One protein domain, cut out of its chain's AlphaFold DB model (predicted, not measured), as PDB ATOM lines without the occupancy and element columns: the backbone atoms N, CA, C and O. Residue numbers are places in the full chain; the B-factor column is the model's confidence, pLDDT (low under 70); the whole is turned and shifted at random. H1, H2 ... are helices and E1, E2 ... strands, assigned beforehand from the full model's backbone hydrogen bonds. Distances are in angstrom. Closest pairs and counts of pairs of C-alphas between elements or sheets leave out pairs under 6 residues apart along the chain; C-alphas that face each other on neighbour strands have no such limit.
ATOM      1  N   GLN A  61     120.666 189.285 228.667       65.31
ATOM      2  CA  GLN A  61     121.704 188.928 227.707       65.31
ATOM      3  C   GLN A  61     122.834 189.948 227.859       65.31
ATOM      4  O   GLN A  61     122.582 191.058 228.336       65.31
ATOM      5  N   GLY A  62     124.057 189.582 227.474       73.44
ATOM      6  CA  GLY A  62     125.198 190.452 227.699       73.44
ATOM      7  C   GLY A  62     124.894 191.907 227.317       73.44
ATOM      8  O   GLY A  62     124.283 192.169 226.274       73.44
ATOM      9  N   THR A  63     125.309 192.859 228.144       82.75
ATOM     10  CA  THR A  63     125.017 194.285 227.956       82.75
ATOM     11  C   THR A  63     126.252 195.122 228.242       82.75
ATOM     12  O   THR A  63     127.141 194.710 228.971       82.75
ATOM     13  N   VAL A  64     126.273 196.358 227.749       87.25
ATOM     14  CA  VAL A  64     127.241 197.369 228.183       87.25
ATOM     15  C   VAL A  64     126.534 198.350 229.110       87.25
ATOM     16  O   VAL A  64     125.539 198.961 228.714       87.25
ATOM     17  N   LYS A  65     127.024 198.528 230.342       89.44
ATOM     18  CA  LYS A  65     126.484 199.526 231.288       89.44
ATOM     19  C   LYS A  65     127.587 200.447 231.760       89.44
ATOM     20  O   LYS A  65     128.666 199.986 232.108       89.44
ATOM     21  N   ALA A  66     127.330 201.751 231.732       91.12
ATOM     22  CA  ALA A  66     128.314 202.793 232.003       91.12
ATOM     23  C   ALA A  66     129.608 202.703 231.162       91.12
ATOM     24  O   ALA A  66     130.620 203.234 231.596       91.12
ATOM     25  N   ASN A  67     129.600 202.049 229.987       92.44
ATOM     26  CA  ASN A  67     130.782 201.693 229.164       92.44
ATOM     27  C   ASN A  67     131.613 200.492 229.652       92.44
ATOM     28  O   ASN A  67     132.828 200.520 229.550       92.44
ATOM     29  N   PHE A  68     131.011 199.469 230.262       93.12
ATOM     30  CA  PHE A  68     131.716 198.249 230.693       93.12
ATOM     31  C   PHE A  68     130.932 197.034 230.248       93.12
ATOM     32  O   PHE A  68     129.701 197.050 230.373       93.12
ATOM     33  N   GLY A  69     131.642 196.049 229.705       90.00
ATOM     34  CA  GLY A  69     131.082 194.781 229.251       90.00
ATOM     35  C   GLY A  69     130.533 193.964 230.418       90.00
ATOM     36  O   GLY A  69     131.222 193.686 231.391       90.00
ATOM     37  N   VAL A  70     129.251 193.617 230.359       88.31
ATOM     38  CA  VAL A  70     128.580 192.718 231.305       88.31
ATOM     39  C   VAL A  70     128.062 191.537 230.506       88.31
ATOM     40  O   VAL A  70     126.873 191.437 230.216       88.31
ATOM     41  N   ASP A  71     128.984 190.691 230.066       80.69
ATOM     42  CA  ASP A  71     128.730 189.637 229.082       80.69
ATOM     43  C   ASP A  71     129.691 188.446 229.210       80.69
ATOM     44  O   ASP A  71     129.772 187.633 228.303       80.69
ATOM     45  N   ALA A  72     130.365 188.288 230.351       82.06
ATOM     46  CA  ALA A  72     131.321 187.206 230.632       82.06
ATOM     47  C   ALA A  72     132.597 187.196 229.769       82.06
ATOM     48  O   ALA A  72     133.435 186.308 229.948       82.06
ATOM     49  N   ASP A  73     132.788 188.183 228.891       87.25
ATOM     50  CA  ASP A  73     134.116 188.483 228.374       87.25
ATOM     51  C   ASP A  73     134.985 189.112 229.478       87.25
ATOM     52  O   ASP A  73     134.524 189.435 230.577       87.25
ATOM     53  N   ILE A  74     136.292 189.166 229.215       91.19
ATOM     54  CA  ILE A  74     137.274 189.715 230.161       91.19
ATOM     55  C   ILE A  74     138.163 190.797 229.565       91.19
ATOM     56  O   ILE A  74     139.068 191.297 230.238       91.19
ATOM     57  N   TYR A  75     137.961 191.118 228.292       93.62
ATOM     58  CA  TYR A  75     138.816 192.026 227.552       93.62
ATOM     59  C   TYR A  75     138.003 193.187 227.004       93.62
ATOM     60  O   TYR A  75     136.966 192.995 226.378       93.62
ATOM     61  N   SER A  76     138.550 194.390 227.171       93.06
ATOM     62  CA  SER A  76     137.999 195.612 226.598       93.06
ATOM     63  C   SER A  76     137.790 195.455 225.095       93.06
ATOM     64  O   SER A  76     138.508 194.713 224.426       93.06
ATOM     65  N   ASP A  77     136.845 196.200 224.536       91.62
ATOM     66  CA  ASP A  77     136.525 196.147 223.111       91.62
ATOM     67  C   ASP A  77     135.979 194.787 222.600       91.62
ATOM     68  O   ASP A  77     135.925 194.567 221.384       91.62
ATOM     69  N   VAL A  78     135.564 193.877 223.493       87.62
ATOM     70  CA  VAL A  78     134.942 192.577 223.172       87.62
ATOM     71  C   VAL A  78     133.561 192.502 223.819       87.62
ATOM     72  O   VAL A  78     133.411 192.908 224.963       87.62
ATOM     73  N   THR A  79     132.555 192.025 223.073       83.31
ATOM     74  CA  THR A  79     131.198 191.813 223.608       83.31
ATOM     75  C   THR A  79     130.487 190.588 223.005       83.31
ATOM     76  O   THR A  79     129.418 190.686 222.384       83.31
ATOM     77  N   THR A  80     131.127 189.426 223.105       79.81
ATOM     78  CA  THR A  80     130.791 188.140 222.474       79.81
ATOM     79  C   THR A  80     129.394 187.637 222.829       79.81
ATOM     80  O   THR A  80     128.699 187.110 221.958       79.81
ATOM     81  N   PHE A  81     128.962 187.793 224.082       74.44
ATOM     82  CA  PHE A  81     127.708 187.206 224.579       74.44
ATOM     83  C   PHE A  81     126.562 188.219 224.719       74.44
ATOM     84  O   PHE A  81     125.561 187.965 225.395       74.44
ATOM     85  N   THR A  82     126.683 189.359 224.042       71.12
ATOM     86  CA  THR A  82     125.614 190.360 223.924       71.12
ATOM     87  C   THR A  82     124.674 190.009 222.767       71.12
ATOM     88  O   THR A  82     125.122 189.555 221.712       71.12
ATOM     89  N   ASN A  83     123.357 190.174 222.938       63.03
ATOM     90  CA  ASN A  83     122.388 189.934 221.860       63.03
ATOM     91  C   ASN A  83     121.246 190.988 221.837       63.03
ATOM     92  O   ASN A  83     120.547 191.139 222.835       63.03
ATOM     93  N   PRO A  84     121.013 191.699 220.708       62.41
ATOM     94  CA  PRO A  84     121.887 191.723 219.535       62.41
ATOM     95  C   PRO A  84     123.288 192.158 219.959       62.41
ATOM     96  O   PRO A  84     123.411 192.952 220.893       62.41
ATOM     97  N   VAL A  85     124.319 191.600 219.310       60.81
ATOM     98  CA  VAL A  85     125.706 191.999 219.578       60.81
ATOM     99  C   VAL A  85     125.731 193.516 219.591       60.81
ATOM    100  O   VAL A  85     125.239 194.130 218.634       60.81
ATOM    101  N   TRP A  86     126.193 194.105 220.698       59.44
ATOM    102  CA  TRP A  86     126.214 195.553 220.839       59.44
ATOM    103  C   TRP A  86     126.878 196.108 219.571       59.44
ATOM    104  O   TRP A  86     127.937 195.608 219.184       59.44
ATOM    105  N   PRO A  87     126.231 197.032 218.832       55.31
ATOM    106  CA  PRO A  87     126.491 197.208 217.398       55.31
ATOM    107  C   PRO A  87     127.923 197.648 217.092       55.31
ATOM    108  O   PRO A  87     128.353 197.575 215.939       55.31
ATOM    109  N   ASN A  88     128.667 198.070 218.117       73.56
ATOM    110  CA  ASN A  88     130.104 198.167 218.047       73.56
ATOM    111  C   ASN A  88     130.778 197.961 219.423       73.56
ATOM    112  O   ASN A  88     130.726 198.887 220.224       73.56
ATOM    113  N   PRO A  89     131.479 196.843 219.688       79.44
ATOM    114  CA  PRO A  89     132.178 196.653 220.957       79.44
ATOM    115  C   PRO A  89     133.353 197.625 221.149       79.44
ATOM    116  O   PRO A  89     133.839 197.769 222.257       79.44
ATOM    117  N   GLN A  90     133.824 198.321 220.110       85.75
ATOM    118  CA  GLN A  90     134.948 199.246 220.241       85.75
ATOM    119  C   GLN A  90     134.688 200.332 221.291       85.75
ATOM    120  O   GLN A  90     133.612 200.925 221.362       85.75
ATOM    121  N   ASN A  91     135.744 200.635 222.042       89.25
ATOM    122  CA  ASN A  91     135.816 201.609 223.120       89.25
ATOM    123  C   ASN A  91     135.039 201.230 224.396       89.25
ATOM    124  O   ASN A  91     134.905 202.072 225.286       89.25
ATOM    125  N   THR A  92     134.560 199.986 224.522       92.12
ATOM    126  CA  THR A  92     134.034 199.471 225.794       92.12
ATOM    127  C   THR A  92     135.173 199.109 226.739       92.12
ATOM    128  O   THR A  92     136.198 198.568 226.321       92.12
ATOM    129  N   ASP A  93     135.000 199.404 228.023       95.06
ATOM    130  CA  ASP A  93     135.929 198.983 229.070       95.06
ATOM    131  C   ASP A  93     135.597 197.561 229.539       95.06
ATOM    132  O   ASP A  93     134.460 197.106 229.408       95.06
ATOM    133  N   ASP A  94     136.576 196.871 230.116       95.00
ATOM    134  CA  ASP A  94     136.377 195.559 230.748       95.00
ATOM    135  C   ASP A  94     137.480 195.291 231.793       95.00
ATOM    136  O   ASP A  94     138.319 196.159 232.066       95.00
ATOM    137  N   TRP A  95     137.498 194.098 232.392       96.19
ATOM    138  CA  TRP A  95     138.473 193.649 233.387       96.19
ATOM    139  C   TRP A  95     139.913 193.906 232.937       96.19
ATOM    140  O   TRP A  95     140.673 194.583 233.638       96.19
ATOM    141  N   PHE A  96     140.273 193.441 231.741       96.38
ATOM    142  CA  PHE A  96     141.610 193.579 231.175       96.38
ATOM    143  C   PHE A  96     141.602 194.338 229.856       96.38
ATOM    144  O   PHE A  96     140.637 194.346 229.100       96.38
ATOM    145  N   LYS A  97     142.727 194.978 229.547       95.12
ATOM    146  CA  LYS A  97     142.867 195.726 228.301       95.12
ATOM    147  C   LYS A  97     143.186 194.783 227.142       95.12
ATOM    148  O   LYS A  97     144.187 194.064 227.201       95.12
ATOM    149  N   LEU A  98     142.417 194.854 226.058       91.75
ATOM    150  CA  LEU A  98     142.770 194.192 224.805       91.75
ATOM    151  C   LEU A  98     143.975 194.883 224.148       91.75
ATOM    152  O   LEU A  98     144.044 196.111 224.037       91.75
ATOM    153  N   ASN A  99     144.944 194.097 223.678       88.12
ATOM    154  CA  ASN A  99     146.109 194.650 222.996       88.12
ATOM    155  C   ASN A  99     145.701 195.328 221.676       88.12
ATOM    156  O   ASN A  99     145.066 194.711 220.824       88.12
ATOM    157  N   GLY A 100     146.072 196.598 221.508       85.50
ATOM    158  CA  GLY A 100     145.660 197.422 220.367       85.50
ATOM    159  C   GLY A 100     144.216 197.938 220.432       85.50
ATOM    160  O   GLY A 100     143.822 198.688 219.541       85.50
ATOM    161  N   GLY A 101     143.458 197.582 221.474       88.56
ATOM    162  CA  GLY A 101     142.113 198.086 221.742       88.56
ATOM    163  C   GLY A 101     142.099 199.533 222.248       88.56
ATOM    164  O   GLY A 101     143.094 200.045 222.784       88.56
ATOM    165  N   THR A 102     140.967 200.206 222.046       91.88
ATOM    166  CA  THR A 102     140.746 201.601 222.462       91.88
ATOM    167  C   THR A 102     140.152 201.720 223.861       91.88
ATOM    168  O   THR A 102     140.436 202.703 224.557       91.88
ATOM    169  N   GLY A 103     139.388 200.707 224.272       93.69
ATOM    170  CA  GLY A 103     138.806 200.584 225.596       93.69
ATOM    171  C   GLY A 103     139.855 200.440 226.694       93.69
ATOM    172  O   GLY A 103     141.063 200.271 226.451       93.69
ATOM    173  N   LYS A 104     139.404 200.576 227.942       95.94
ATOM    174  CA  LYS A 104     140.269 200.468 229.116       95.94
ATOM    175  C   LYS A 104     140.131 199.102 229.773       95.94
ATOM    176  O   LYS A 104     139.035 198.578 229.922       95.94
ATOM    177  N   GLY A 105     141.263 198.573 230.229       96.56
ATOM    178  CA  GLY A 105     141.283 197.524 231.242       96.56
ATOM    179  C   GLY A 105     141.235 198.165 232.620       96.56
ATOM    180  O   GLY A 105     142.053 199.047 232.900       96.56
ATOM    181  N   VAL A 106     140.289 197.753 233.463       97.44
ATOM    182  CA  VAL A 106     140.156 198.311 234.816       97.44
ATOM    183  C   VAL A 106     141.226 197.776 235.768       97.44
ATOM    184  O   VAL A 106     141.625 198.499 236.679       97.44
ATOM    185  N   ILE A 107     141.725 196.555 235.552       98.19
ATOM    186  CA  ILE A 107     142.736 195.902 236.396       98.19
ATOM    187  C   ILE A 107     144.153 196.193 235.894       98.19
ATOM    188  O   ILE A 107     144.454 196.083 234.702       98.19
ATOM    189  N   ASP A 108     145.048 196.534 236.821       97.38
ATOM    190  CA  ASP A 108     146.465 196.707 236.535       97.38
ATOM    191  C   ASP A 108     147.157 195.363 236.305       97.38
ATOM    192  O   ASP A 108     147.227 194.509 237.189       97.38
ATOM    193  N   VAL A 109     147.741 195.216 235.120       96.25
ATOM    194  CA  VAL A 109     148.572 194.069 234.728       96.25
ATOM    195  C   VAL A 109     149.967 194.505 234.267       96.25
ATOM    196  O   VAL A 109     150.676 193.753 233.603       96.25
ATOM    197  N   THR A 110     150.359 195.747 234.575       95.75
ATOM    198  CA  THR A 110     151.551 196.393 234.004       95.75
ATOM    199  C   THR A 110     152.529 196.934 235.037       95.75
ATOM    200  O   THR A 110     153.728 196.984 234.751       95.75
ATOM    201  N   SER A 111     152.074 197.331 236.231       96.50
ATOM    202  CA  SER A 111     153.003 197.786 237.270       96.50
ATOM    203  C   SER A 111     153.906 196.656 237.764       96.50
ATOM    204  O   SER A 111     153.568 195.476 237.693       96.50
ATOM    205  N   ALA A 112     155.055 197.013 238.341       96.94
ATOM    206  CA  ALA A 112     155.976 196.033 238.917       96.94
ATOM    207  C   ALA A 112     155.313 195.167 240.006       96.94
ATOM    208  O   ALA A 112     155.619 193.981 240.112       96.94
ATOM    209  N   SER A 113     154.384 195.745 240.780       95.44
ATOM    210  CA  SER A 113     153.608 195.006 241.782       95.44
ATOM    211  C   SER A 113     152.712 193.966 241.115       95.44
ATOM    212  O   SER A 113     152.764 192.795 241.482       95.44
ATOM    213  N   ALA A 114     151.945 194.371 240.098       97.00
ATOM    214  CA  ALA A 114     151.078 193.467 239.351       97.00
ATOM    215  C   ALA A 114     151.872 192.348 238.659       97.00
ATOM    216  O   ALA A 114     151.538 191.172 238.792       97.00
ATOM    217  N   LEU A 115     152.977 192.689 237.991       97.50
ATOM    218  CA  LEU A 115     153.833 191.718 237.306       97.50
ATOM    219  C   LEU A 115     154.445 190.694 238.272       97.50
ATOM    220  O   LEU A 115     154.525 189.517 237.930       97.50
ATOM    221  N   SER A 116     154.823 191.106 239.487       96.69
ATOM    222  CA  SER A 116     155.317 190.180 240.514       96.69
ATOM    223  C   SER A 116     154.239 189.193 240.973       96.69
ATOM    224  O   SER A 116     154.543 188.021 241.185       96.69
ATOM    225  N   GLN A 117     152.996 189.652 241.133       96.81
ATOM    226  CA  GLN A 117     151.864 188.795 241.495       96.81
ATOM    227  C   GLN A 117     151.544 187.807 240.364       96.81
ATOM    228  O   GLN A 117     151.446 186.607 240.600       96.81
ATOM    229  N   ILE A 118     151.487 188.286 239.116       96.12
ATOM    230  CA  ILE A 118     151.261 187.451 237.925       96.12
ATOM    231  C   ILE A 118     152.358 186.388 237.782       96.12
ATOM    232  O   ILE A 118     152.061 185.230 237.494       96.12
ATOM    233  N   GLN A 119     153.620 186.750 238.020       96.31
ATOM    234  CA  GLN A 119     154.725 185.795 237.991       96.31
ATOM    235  C   GLN A 119     154.555 184.696 239.049       96.31
ATOM    236  O   GLN A 119     154.811 183.530 238.751       96.31
ATOM    237  N   ASN A 120     154.086 185.039 240.255       95.06
ATOM    238  CA  ASN A 120     153.823 184.056 241.308       95.06
ATOM    239  C   ASN A 120     152.767 183.026 240.867       95.06
ATOM    240  O   ASN A 120     152.992 181.821 240.992       95.06
ATOM    241  N   LEU A 121     151.676 183.493 240.247       94.62
ATOM    242  CA  LEU A 121     150.610 182.635 239.712       94.62
ATOM    243  C   LEU A 121     151.089 181.674 238.612       94.62
ATOM    244  O   LEU A 121     150.520 180.602 238.430       94.62
ATOM    245  N   GLN A 122     152.138 182.037 237.869       94.31
ATOM    246  CA  GLN A 122     152.729 181.167 236.846       94.31
ATOM    247  C   GLN A 122     153.623 180.070 237.438       94.31
ATOM    248  O   GLN A 122     153.883 179.067 236.772       94.31
ATOM    249  N   THR A 123     154.119 180.262 238.664       94.56
ATOM    250  CA  THR A 123     155.057 179.339 239.320       94.56
ATOM    251  C   THR A 123     154.406 178.433 240.355       94.56
ATOM    252  O   THR A 123     154.850 177.296 240.516       94.56
ATOM    253  N   ASP A 124     153.369 178.911 241.043       93.50
ATOM    254  CA  ASP A 124     152.648 178.158 242.063       93.50
ATOM    255  C   ASP A 124     151.161 178.048 241.679       93.50
ATOM    256  O   ASP A 124     150.443 179.050 241.689       93.50
ATOM    257  N   PRO A 125     150.665 176.838 241.359       87.56
ATOM    258  CA  PRO A 125     149.269 176.624 240.979       87.56
ATOM    259  C   PRO A 125     148.269 176.819 242.133       87.56
ATOM    260  O   PRO A 125     147.064 176.685 241.905       87.56
ATOM    261  N   ASN A 126     148.747 177.077 243.357       93.19
ATOM    262  CA  ASN A 126     147.937 177.406 244.528       93.19
ATOM    263  C   ASN A 126     148.291 178.774 245.137       93.19
ATOM    264  O   ASN A 126     147.959 179.037 246.294       93.19
ATOM    265  N   ALA A 127     148.994 179.633 244.392       94.19
ATOM    266  CA  ALA A 127     149.240 180.998 244.825       94.19
ATOM    267  C   ALA A 127     147.951 181.826 244.793       94.19
ATOM    268  O   ALA A 127     147.160 181.731 243.854       94.19
ATOM    269  N   SER A 128     147.803 182.696 245.790       94.00
ATOM    270  CA  SER A 128     146.859 183.804 245.739       94.00
ATOM    271  C   SER A 128     147.521 185.057 245.169       94.00
ATOM    272  O   SER A 128     148.747 185.216 245.214       94.00
ATOM    273  N   ALA A 129     146.703 185.950 244.621       95.81
ATOM    274  CA  ALA A 129     147.144 187.246 244.132       95.81
ATOM    275  C   ALA A 129     146.060 188.303 244.310       95.81
ATOM    276  O   ALA A 129     144.870 188.016 244.221       95.81
ATOM    277  N   GLU A 130     146.495 189.545 244.484       96.12
ATOM    278  CA  GLU A 130     145.635 190.721 244.448       96.12
ATOM    279  C   GLU A 130     146.198 191.709 243.427       96.12
ATOM    280  O   GLU A 130     147.322 192.198 243.564       96.12
ATOM    281  N   LEU A 131     145.407 192.004 242.398       97.81
ATOM    282  CA  LEU A 131     145.678 193.052 241.424       97.81
ATOM    283  C   LEU A 131     144.673 194.184 241.637       97.81
ATOM    284  O   LEU A 131     143.474 193.951 241.778       97.81
ATOM    285  N   ARG A 132     145.164 195.422 241.680       97.38
ATOM    286  CA  ARG A 132     144.353 196.620 241.937       97.38
ATOM    287  C   ARG A 132     144.040 197.371 240.651       97.38
ATOM    288  O   ARG A 132     144.518 197.015 239.576       97.38
ATOM    289  N   MET A 133     143.218 198.406 240.769       97.81
ATOM    290  CA  MET A 133     142.820 199.255 239.654       97.81
ATOM    291  C   MET A 133     144.031 199.844 238.909       97.81
ATOM    292  O   MET A 133     144.963 200.356 239.527       97.81
ATOM    293  N   ALA A 134     143.986 199.831 237.573       97.25
ATOM    294  CA  ALA A 134     145.014 200.404 236.690       97.25
ATOM    295  C   ALA A 134     145.135 201.935 236.782       97.25
ATOM    296  O   ALA A 134     146.082 202.530 236.265       97.25
ATOM    297  N   TYR A 135     144.171 202.577 237.438       96.62
ATOM    298  CA  TYR A 135     144.051 204.020 237.584       96.62
ATOM    299  C   TYR A 135     143.976 204.396 239.071       96.62
ATOM    300  O   TYR A 135     143.605 203.557 239.894       96.62
ATOM    301  N   PRO A 136     144.300 205.648 239.449       96.38
ATOM    302  CA  PRO A 136     144.179 206.091 240.835       96.38
ATOM    303  C   PRO A 136     142.748 205.934 241.364       96.38
ATOM    304  O   PRO A 136     141.791 206.189 240.631       96.38
ATOM    305  N   TYR A 137     142.596 205.574 242.641       94.75
ATOM    306  CA  TYR A 137     141.288 205.555 243.304       94.75
ATOM    307  C   TYR A 137     140.585 206.905 243.161       94.75
ATOM    308  O   TYR A 137     141.238 207.950 243.230       94.75
ATOM    309  N   PHE A 138     139.260 206.880 243.010       94.81
ATOM    310  CA  PHE A 138     138.442 208.093 242.915       94.81
ATOM    311  C   PHE A 138     138.869 209.037 241.774       94.81
ATOM    312  O   PHE A 138     138.917 210.258 241.942       94.81
ATOM    313  N   SER A 139     139.214 208.479 240.611       96.38
ATOM    314  CA  SER A 139     139.676 209.246 239.450       96.38
ATOM    315  C   SER A 139     138.616 209.345 238.357       96.38
ATOM    316  O   SER A 139     137.715 208.517 238.248       96.38
ATOM    317  N   VAL A 140     138.719 210.385 237.529       97.00
ATOM    318  CA  VAL A 140     137.897 210.511 236.322       97.00
ATOM    319  C   VAL A 140     138.638 209.874 235.153       97.00
ATOM    320  O   VAL A 140     139.703 210.353 234.763       97.00
ATOM    321  N   VAL A 141     138.050 208.830 234.573       95.75
ATOM    322  CA  VAL A 141     138.554 208.116 233.394       95.75
ATOM    323  C   VAL A 141     137.483 208.191 232.312       95.75
ATOM    324  O   VAL A 141     136.344 207.787 232.535       95.75
ATOM    325  N   ASP A 142     137.821 208.784 231.166       93.31
ATOM    326  CA  ASP A 142     136.928 208.953 230.008       93.31
ATOM    327  C   ASP A 142     135.517 209.462 230.374       93.31
ATOM    328  O   ASP A 142     134.491 208.945 229.930       93.31
ATOM    329  N   GLY A 143     135.472 210.499 231.220       94.12
ATOM    330  CA  GLY A 143     134.233 211.161 231.646       94.12
ATOM    331  C   GLY A 143     133.441 210.418 232.723       94.12
ATOM    332  O   GLY A 143     132.300 210.788 232.996       94.12
ATOM    333  N   ARG A 144     134.021 209.390 233.348       95.56
ATOM    334  CA  ARG A 144     133.373 208.574 234.383       95.56
ATOM    335  C   ARG A 144     134.187 208.554 235.653       95.56
ATOM    336  O   ARG A 144     135.408 208.460 235.608       95.56
ATOM    337  N   TYR A 145     133.509 208.624 236.788       96.25
ATOM    338  CA  TYR A 145     134.157 208.579 238.089       96.25
ATOM    339  C   TYR A 145     134.395 207.129 238.517       96.25
ATOM    340  O   TYR A 145     133.457 206.429 238.901       96.25
ATOM    341  N   TRP A 146     135.637 206.664 238.418       96.62
ATOM    342  CA  TRP A 146     136.059 205.332 238.834       96.62
ATOM    343  C   TRP A 146     136.432 205.357 240.310       96.62
ATOM    344  O   TRP A 146     137.244 206.173 240.750       96.62
ATOM    345  N   ILE A 147     135.801 204.482 241.086       95.25
ATOM    346  CA  ILE A 147     135.923 204.466 242.542       95.25
ATOM    347  C   ILE A 147     137.060 203.522 242.930       95.25
ATOM    348  O   ILE A 147     138.059 203.975 243.489       95.25
ATOM    349  N   ASP A 148     136.919 202.240 242.591       95.62
ATOM    350  CA  ASP A 148     137.887 201.184 242.899       95.62
ATOM    351  C   ASP A 148     137.713 199.999 241.932       95.62
ATOM    352  O   ASP A 148     136.644 199.819 241.337       95.62
ATOM    353  N   ALA A 149     138.757 199.188 241.779       96.94
ATOM    354  CA  ALA A 149     138.717 197.904 241.102       96.94
ATOM    355  C   ALA A 149     139.717 196.926 241.730       96.94
ATOM    356  O   ALA A 149     140.819 197.304 242.145       96.94
ATOM    357  N   VAL A 150     139.346 195.651 241.754       96.62
ATOM    358  CA  VAL A 150     140.181 194.572 242.266       96.62
ATOM    359  C   VAL A 150     139.957 193.296 241.466       96.62
ATOM    360  O   VAL A 150     138.830 192.968 241.097       96.62
ATOM    361  N   TYR A 151     141.044 192.578 241.223       97.50
ATOM    362  CA  TYR A 151     141.040 191.171 240.863       97.50
ATOM    363  C   TYR A 151     141.748 190.402 241.972       97.50
ATOM    364  O   TYR A 151     142.861 190.755 242.370       97.50
ATOM    365  N   LEU A 152     141.093 189.363 242.466       95.75
ATOM    366  CA  LEU A 152     141.635 188.429 243.434       95.75
ATOM    367  C   LEU A 152     141.725 187.060 242.777       95.75
ATOM    368  O   LEU A 152     140.755 186.569 242.199       95.75
ATOM    369  N   ARG A 153     142.896 186.448 242.906       95.38
ATOM    370  CA  ARG A 153     143.095 185.025 242.680       95.38
ATOM    371  C   ARG A 153     143.179 184.351 244.033       95.38
ATOM    372  O   ARG A 153     144.028 184.734 244.841       95.38
ATOM    373  N   ASP A 154     142.342 183.354 244.244       93.50
ATOM    374  CA  ASP A 154     142.334 182.570 245.465       93.50
ATOM    375  C   ASP A 154     143.099 181.249 245.332       93.50
ATOM    376  O   ASP A 154     143.445 180.781 244.237       93.50
ATOM    377  N   GLN A 155     143.379 180.668 246.491       93.50
ATOM    378  CA  GLN A 155     143.895 179.322 246.660       93.50
ATOM    379  C   GLN A 155     142.777 178.316 246.349       93.50
ATOM    380  O   GLN A 155     141.604 178.600 246.518       93.50
ATOM    381  N   GLN A 156     143.139 177.119 245.899       90.62
ATOM    382  CA  GLN A 156     142.208 176.028 245.611       90.62
ATOM    383  C   GLN A 156     142.384 174.866 246.594       90.62
ATOM    384  O   GLN A 156     143.444 174.671 247.197       90.62
ATOM    385  N   THR A 157     141.397 173.972 246.654       90.19
ATOM    386  CA  THR A 157     141.429 172.815 247.569       90.19
ATOM    387  C   THR A 157     141.643 171.472 246.853       90.19
ATOM    388  O   THR A 157     141.036 170.447 247.176       90.19
ATOM    389  N   ILE A 194     135.866 179.031 245.137       91.44
ATOM    390  CA  ILE A 194     135.906 180.279 244.364       91.44
ATOM    391  C   ILE A 194     137.361 180.559 244.020       91.44
ATOM    392  O   ILE A 194     138.219 180.508 244.886       91.44
ATOM    393  N   ILE A 195     137.638 180.845 242.752       92.25
ATOM    394  CA  ILE A 195     139.011 180.875 242.254       92.25
ATOM    395  C   ILE A 195     139.413 182.273 241.804       92.25
ATOM    396  O   ILE A 195     140.419 182.808 242.259       92.25
ATOM    397  N   ASP A 196     138.649 182.867 240.898       93.44
ATOM    398  CA  ASP A 196     138.877 184.226 240.429       93.44
ATOM    399  C   ASP A 196     137.716 185.097 240.899       93.44
ATOM    400  O   ASP A 196     136.560 184.694 240.776       93.44
ATOM    401  N   VAL A 197     138.010 186.284 241.422       94.69
ATOM    402  CA  VAL A 197     137.004 187.271 241.825       94.69
ATOM    403  C   VAL A 197     137.393 188.629 241.275       94.69
ATOM    404  O   VAL A 197     138.523 189.081 241.424       94.69
ATOM    405  N   PHE A 198     136.432 189.300 240.666       95.88
ATOM    406  CA  PHE A 198     136.558 190.627 240.104       95.88
ATOM    407  C   PHE A 198     135.543 191.543 240.771       95.88
ATOM    408  O   PHE A 198     134.381 191.175 240.937       95.88
ATOM    409  N   GLY A 199     135.964 192.751 241.120       95.50
ATOM    410  CA  GLY A 199     135.087 193.795 241.624       95.50
ATOM    411  C   GLY A 199     135.463 195.129 241.006       95.50
ATOM    412  O   GLY A 199     136.641 195.468 240.945       95.50
ATOM    413  N   HIS A 200     134.479 195.900 240.555       96.25
ATOM    414  CA  HIS A 200     134.699 197.264 240.090       96.25
ATOM    415  C   HIS A 200     133.515 198.159 240.441       96.25
ATOM    416  O   HIS A 200     132.359 197.801 240.229       96.25
ATOM    417  N   LEU A 201     133.813 199.341 240.971       95.19
ATOM    418  CA  LEU A 201     132.838 200.376 241.274       95.19
ATOM    419  C   LEU A 201     133.145 201.619 240.447       95.19
ATOM    420  O   LEU A 201     134.274 202.119 240.445       95.19
ATOM    421  N   ARG A 202     132.124 202.172 239.798       95.50
ATOM    422  CA  ARG A 202     132.229 203.466 239.113       95.50
ATOM    423  C   ARG A 202     130.872 204.127 238.928       95.50
ATOM    424  O   ARG A 202     129.837 203.520 239.171       95.50
ATOM    425  N   ARG A 203     130.870 205.364 238.446       95.00
ATOM    426  CA  ARG A 203     129.657 206.105 238.089       95.00
ATOM    427  C   ARG A 203     129.551 206.333 236.596       95.00
ATOM    428  O   ARG A 203     130.564 206.521 235.921       95.00
ATOM    429  N   ASP A 204     128.322 206.368 236.094       93.50
ATOM    430  CA  ASP A 204     128.041 206.695 234.692       93.50
ATOM    431  C   ASP A 204     128.052 208.215 234.457       93.50
ATOM    432  O   ASP A 204     127.030 208.841 234.174       93.50
ATOM    433  N   GLY A 205     129.213 208.819 234.711       94.38
ATOM    434  CA  GLY A 205     129.461 210.257 234.656       94.38
ATOM    435  C   GLY A 205     130.366 210.740 235.793       94.38
ATOM    436  O   GLY A 205     130.872 209.943 236.590       94.38
ATOM    437  N   THR A 206     130.594 212.052 235.858       93.88
ATOM    438  CA  THR A 206     131.472 212.687 236.859       93.88
ATOM    439  C   THR A 206     130.728 213.301 238.044       93.88
ATOM    440  O   THR A 206     131.367 213.661 239.030       93.88
ATOM    441  N   ASP A 207     129.405 213.462 237.966       90.62
ATOM    442  CA  ASP A 207     128.598 214.022 239.050       90.62
ATOM    443  C   ASP A 207     128.247 212.927 240.066       90.62
ATOM    444  O   ASP A 207     127.440 212.031 239.817       90.62
ATOM    445  N   ILE A 208     128.856 213.007 241.246       84.94
ATOM    446  CA  ILE A 208     128.688 212.016 242.314       84.94
ATOM    447  C   ILE A 208     127.294 212.021 242.964       84.94
ATOM    448  O   ILE A 208     126.972 211.092 243.706       84.94
ATOM    449  N   LEU A 209     126.476 213.050 242.734       82.44
ATOM    450  CA  LEU A 209     125.126 213.156 243.289       82.44
ATOM    451  C   LEU A 209     124.064 212.722 242.281       82.44
ATOM    452  O   LEU A 209     123.045 212.163 242.680       82.44
ATOM    453  N   LEU A 210     124.300 212.985 240.995       84.69
ATOM    454  CA  LEU A 210     123.311 212.766 239.941       84.69
ATOM    455  C   LEU A 210     123.567 211.506 239.115       84.69
ATOM    456  O   LEU A 210     122.610 210.893 238.644       84.69
ATOM    457  N   ASN A 211     124.828 211.109 238.915       88.81
ATOM    458  CA  ASN A 211     125.131 209.947 238.088       88.81
ATOM    459  C   ASN A 211     125.017 208.644 238.893       88.81
ATOM    460  O   ASN A 211     125.566 208.557 240.003       88.81
ATOM    461  N   PRO A 212     124.348 207.615 238.333       88.06
ATOM    462  CA  PRO A 212     124.167 206.337 239.002       88.06
ATOM    463  C   PRO A 212     125.514 205.658 239.245       88.06
ATOM    464  O   PRO A 212     126.424 205.718 238.413       88.06
ATOM    465  N   GLU A 213     125.621 205.009 240.400       89.62
ATOM    466  CA  GLU A 213     126.746 204.153 240.755       89.62
ATOM    467  C   GLU A 213     126.474 202.733 240.262       89.62
ATOM    468  O   GLU A 213     125.391 202.188 240.462       89.62
ATOM    469  N   TRP A 214     127.475 202.154 239.617       91.38
ATOM    470  CA  TRP A 214     127.472 200.800 239.100       91.38
ATOM    471  C   TRP A 214     128.505 199.979 239.858       91.38
ATOM    472  O   TRP A 214     129.670 200.376 239.955       91.38
ATOM    473  N   GLY A 215     128.057 198.835 240.370       91.44
ATOM    474  CA  GLY A 215     128.923 197.789 240.888       91.44
ATOM    475  C   GLY A 215     128.947 196.607 239.935       91.44
ATOM    476  O   GLY A 215     127.904 196.031 239.635       91.44
ATOM    477  N   PHE A 216     130.139 196.267 239.466       93.06
ATOM    478  CA  PHE A 216     130.408 195.123 238.610       93.06
ATOM    479  C   PHE A 216     131.119 194.064 239.436       93.06
ATOM    480  O   PHE A 216     132.072 194.372 240.156       93.06
ATOM    481  N   VAL A 217     130.656 192.824 239.323       91.88
ATOM    482  CA  VAL A 217     131.269 191.673 239.980       91.88
ATOM    483  C   VAL A 217     131.374 190.547 238.966       91.88
ATOM    484  O   VAL A 217     130.415 190.267 238.249       91.88
ATOM    485  N   GLY A 218     132.540 189.923 238.909       89.56
ATOM    486  CA  GLY A 218     132.795 188.712 238.138       89.56
ATOM    487  C   GLY A 218     133.407 187.666 239.052       89.56
ATOM    488  O   GLY A 218     134.095 188.013 240.009       89.56
ATOM    489  N   LEU A 219     133.151 186.390 238.795       90.69
ATOM    490  CA  LEU A 219     133.757 185.317 239.572       90.69
ATOM    491  C   LEU A 219     133.827 184.011 238.790       90.69
ATOM    492  O   LEU A 219     133.060 183.804 237.848       90.69
ATOM    493  N   SER A 220     134.721 183.124 239.213       88.75
ATOM    494  CA  SER A 220     134.820 181.753 238.722       88.75
ATOM    495  C   SER A 220     134.840 180.768 239.889       88.75
ATOM    496  O   SER A 220     135.355 181.058 240.971       88.75
ATOM    497  N   THR A 221     134.282 179.582 239.666       88.69
ATOM    498  CA  THR A 221     134.445 178.434 240.560       88.69
ATOM    499  C   THR A 221     135.301 177.382 239.879       88.69
ATOM    500  O   THR A 221     135.400 177.314 238.652       88.69
ATOM    501  N   ARG A 222     135.923 176.515 240.675       87.38
ATOM    502  CA  ARG A 222     136.795 175.459 240.152       87.38
ATOM    503  C   ARG A 222     136.057 174.425 239.291       87.38
ATOM    504  O   ARG A 222     136.669 173.774 238.444       87.38
ATOM    505  N   ASN A 223     134.771 174.214 239.554       83.31
ATOM    506  CA  ASN A 223     133.938 173.259 238.837       83.31
ATOM    507  C   ASN A 223     132.527 173.831 238.667       83.31
ATOM    508  O   ASN A 223     131.983 174.445 239.586       83.31
ATOM    509  N   ASP A 224     131.943 173.578 237.504       77.00
ATOM    510  CA  ASP A 224     130.606 173.980 237.092       77.00
ATOM    511  C   ASP A 224     129.589 172.841 237.254       77.00
ATOM    512  O   ASP A 224     128.561 172.844 236.601       77.00
TER     513      ASP A 224
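What this domain is: This is residues 61 to 157 and 194 to 224 of the 341 residues of an uncharacterized protein of Flavobacterium sediminis (UniProt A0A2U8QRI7). A twisted wall has three long strands, E5, E6 and E7, side by side, with short E3 and E4 along E5; the small hairpin E1 and E2 and much of the long loop of residues 71 to 111 lie over one face, and the other face is bare. Helix H1 sits at the E3 edge. The printed part has 128 residues, in the order E1 E2 H1 E3 E4 E5 E6 E7; the class is mixed, with under half of the residues in named elements, and both sheets, the larger one branched, are antiparallel. It is compact, radius of gyration of the C-alphas 15.0 A, spanning 43 by 32 by 28 A.

Where its parts are: Find C-alpha 63 at (125.017, 194.285, 227.956), where E1, residues 63 to 65, begins; E2 is 68 to 70. H1, 112 to 123, runs 16.7 A from (155.976, 196.033, 238.917). Then come E3, 129 to 132, E4, 139 to 141, E5, 144 to 153, 26.8 A, E6, 194 to 203, 27.3 A, and E7, 213 to 221, 26.8 A, ending at (134.445, 178.434, 240.560).

How they stand to each other: Look at E5, which bends by 55 degrees at residue 147: E3 and E4 lie on one side, E6 on the other. Find N 131 and O 151 at 2.8 A for E3, N 141 and O 144 at 2.9 A for the hairpin E4 and E5, and N 150 and O 199 at 2.8 A for E6. In the hairpin E6 and E7, N 198 and O 218 are 2.7 A apart; in E1 and E2, N 63 and O 70 are 3.0 A apart. The closest C-alphas of E2 and E7, Val 70 and Phe 216, are 7.9 A apart. H1 only grazes the branched sheet, with residues 113 to 121; its closest C-alpha pair with E3 is Gln 117 and Ala 129, 5.6 A. In H1 every O i to N i+4 pair is within hydrogen-bond range.

The domain as a whole: The C-alphas farthest apart, Thr 123 and Leu 210, are 46.1 A apart. Residues 158 to 193 are not printed; C-alphas 157 and 194 stand 9.8 A apart across the cut. The link from E2 to H1 is long. Look for pLDDT under 70 at residue 61 and residues 83 to 87.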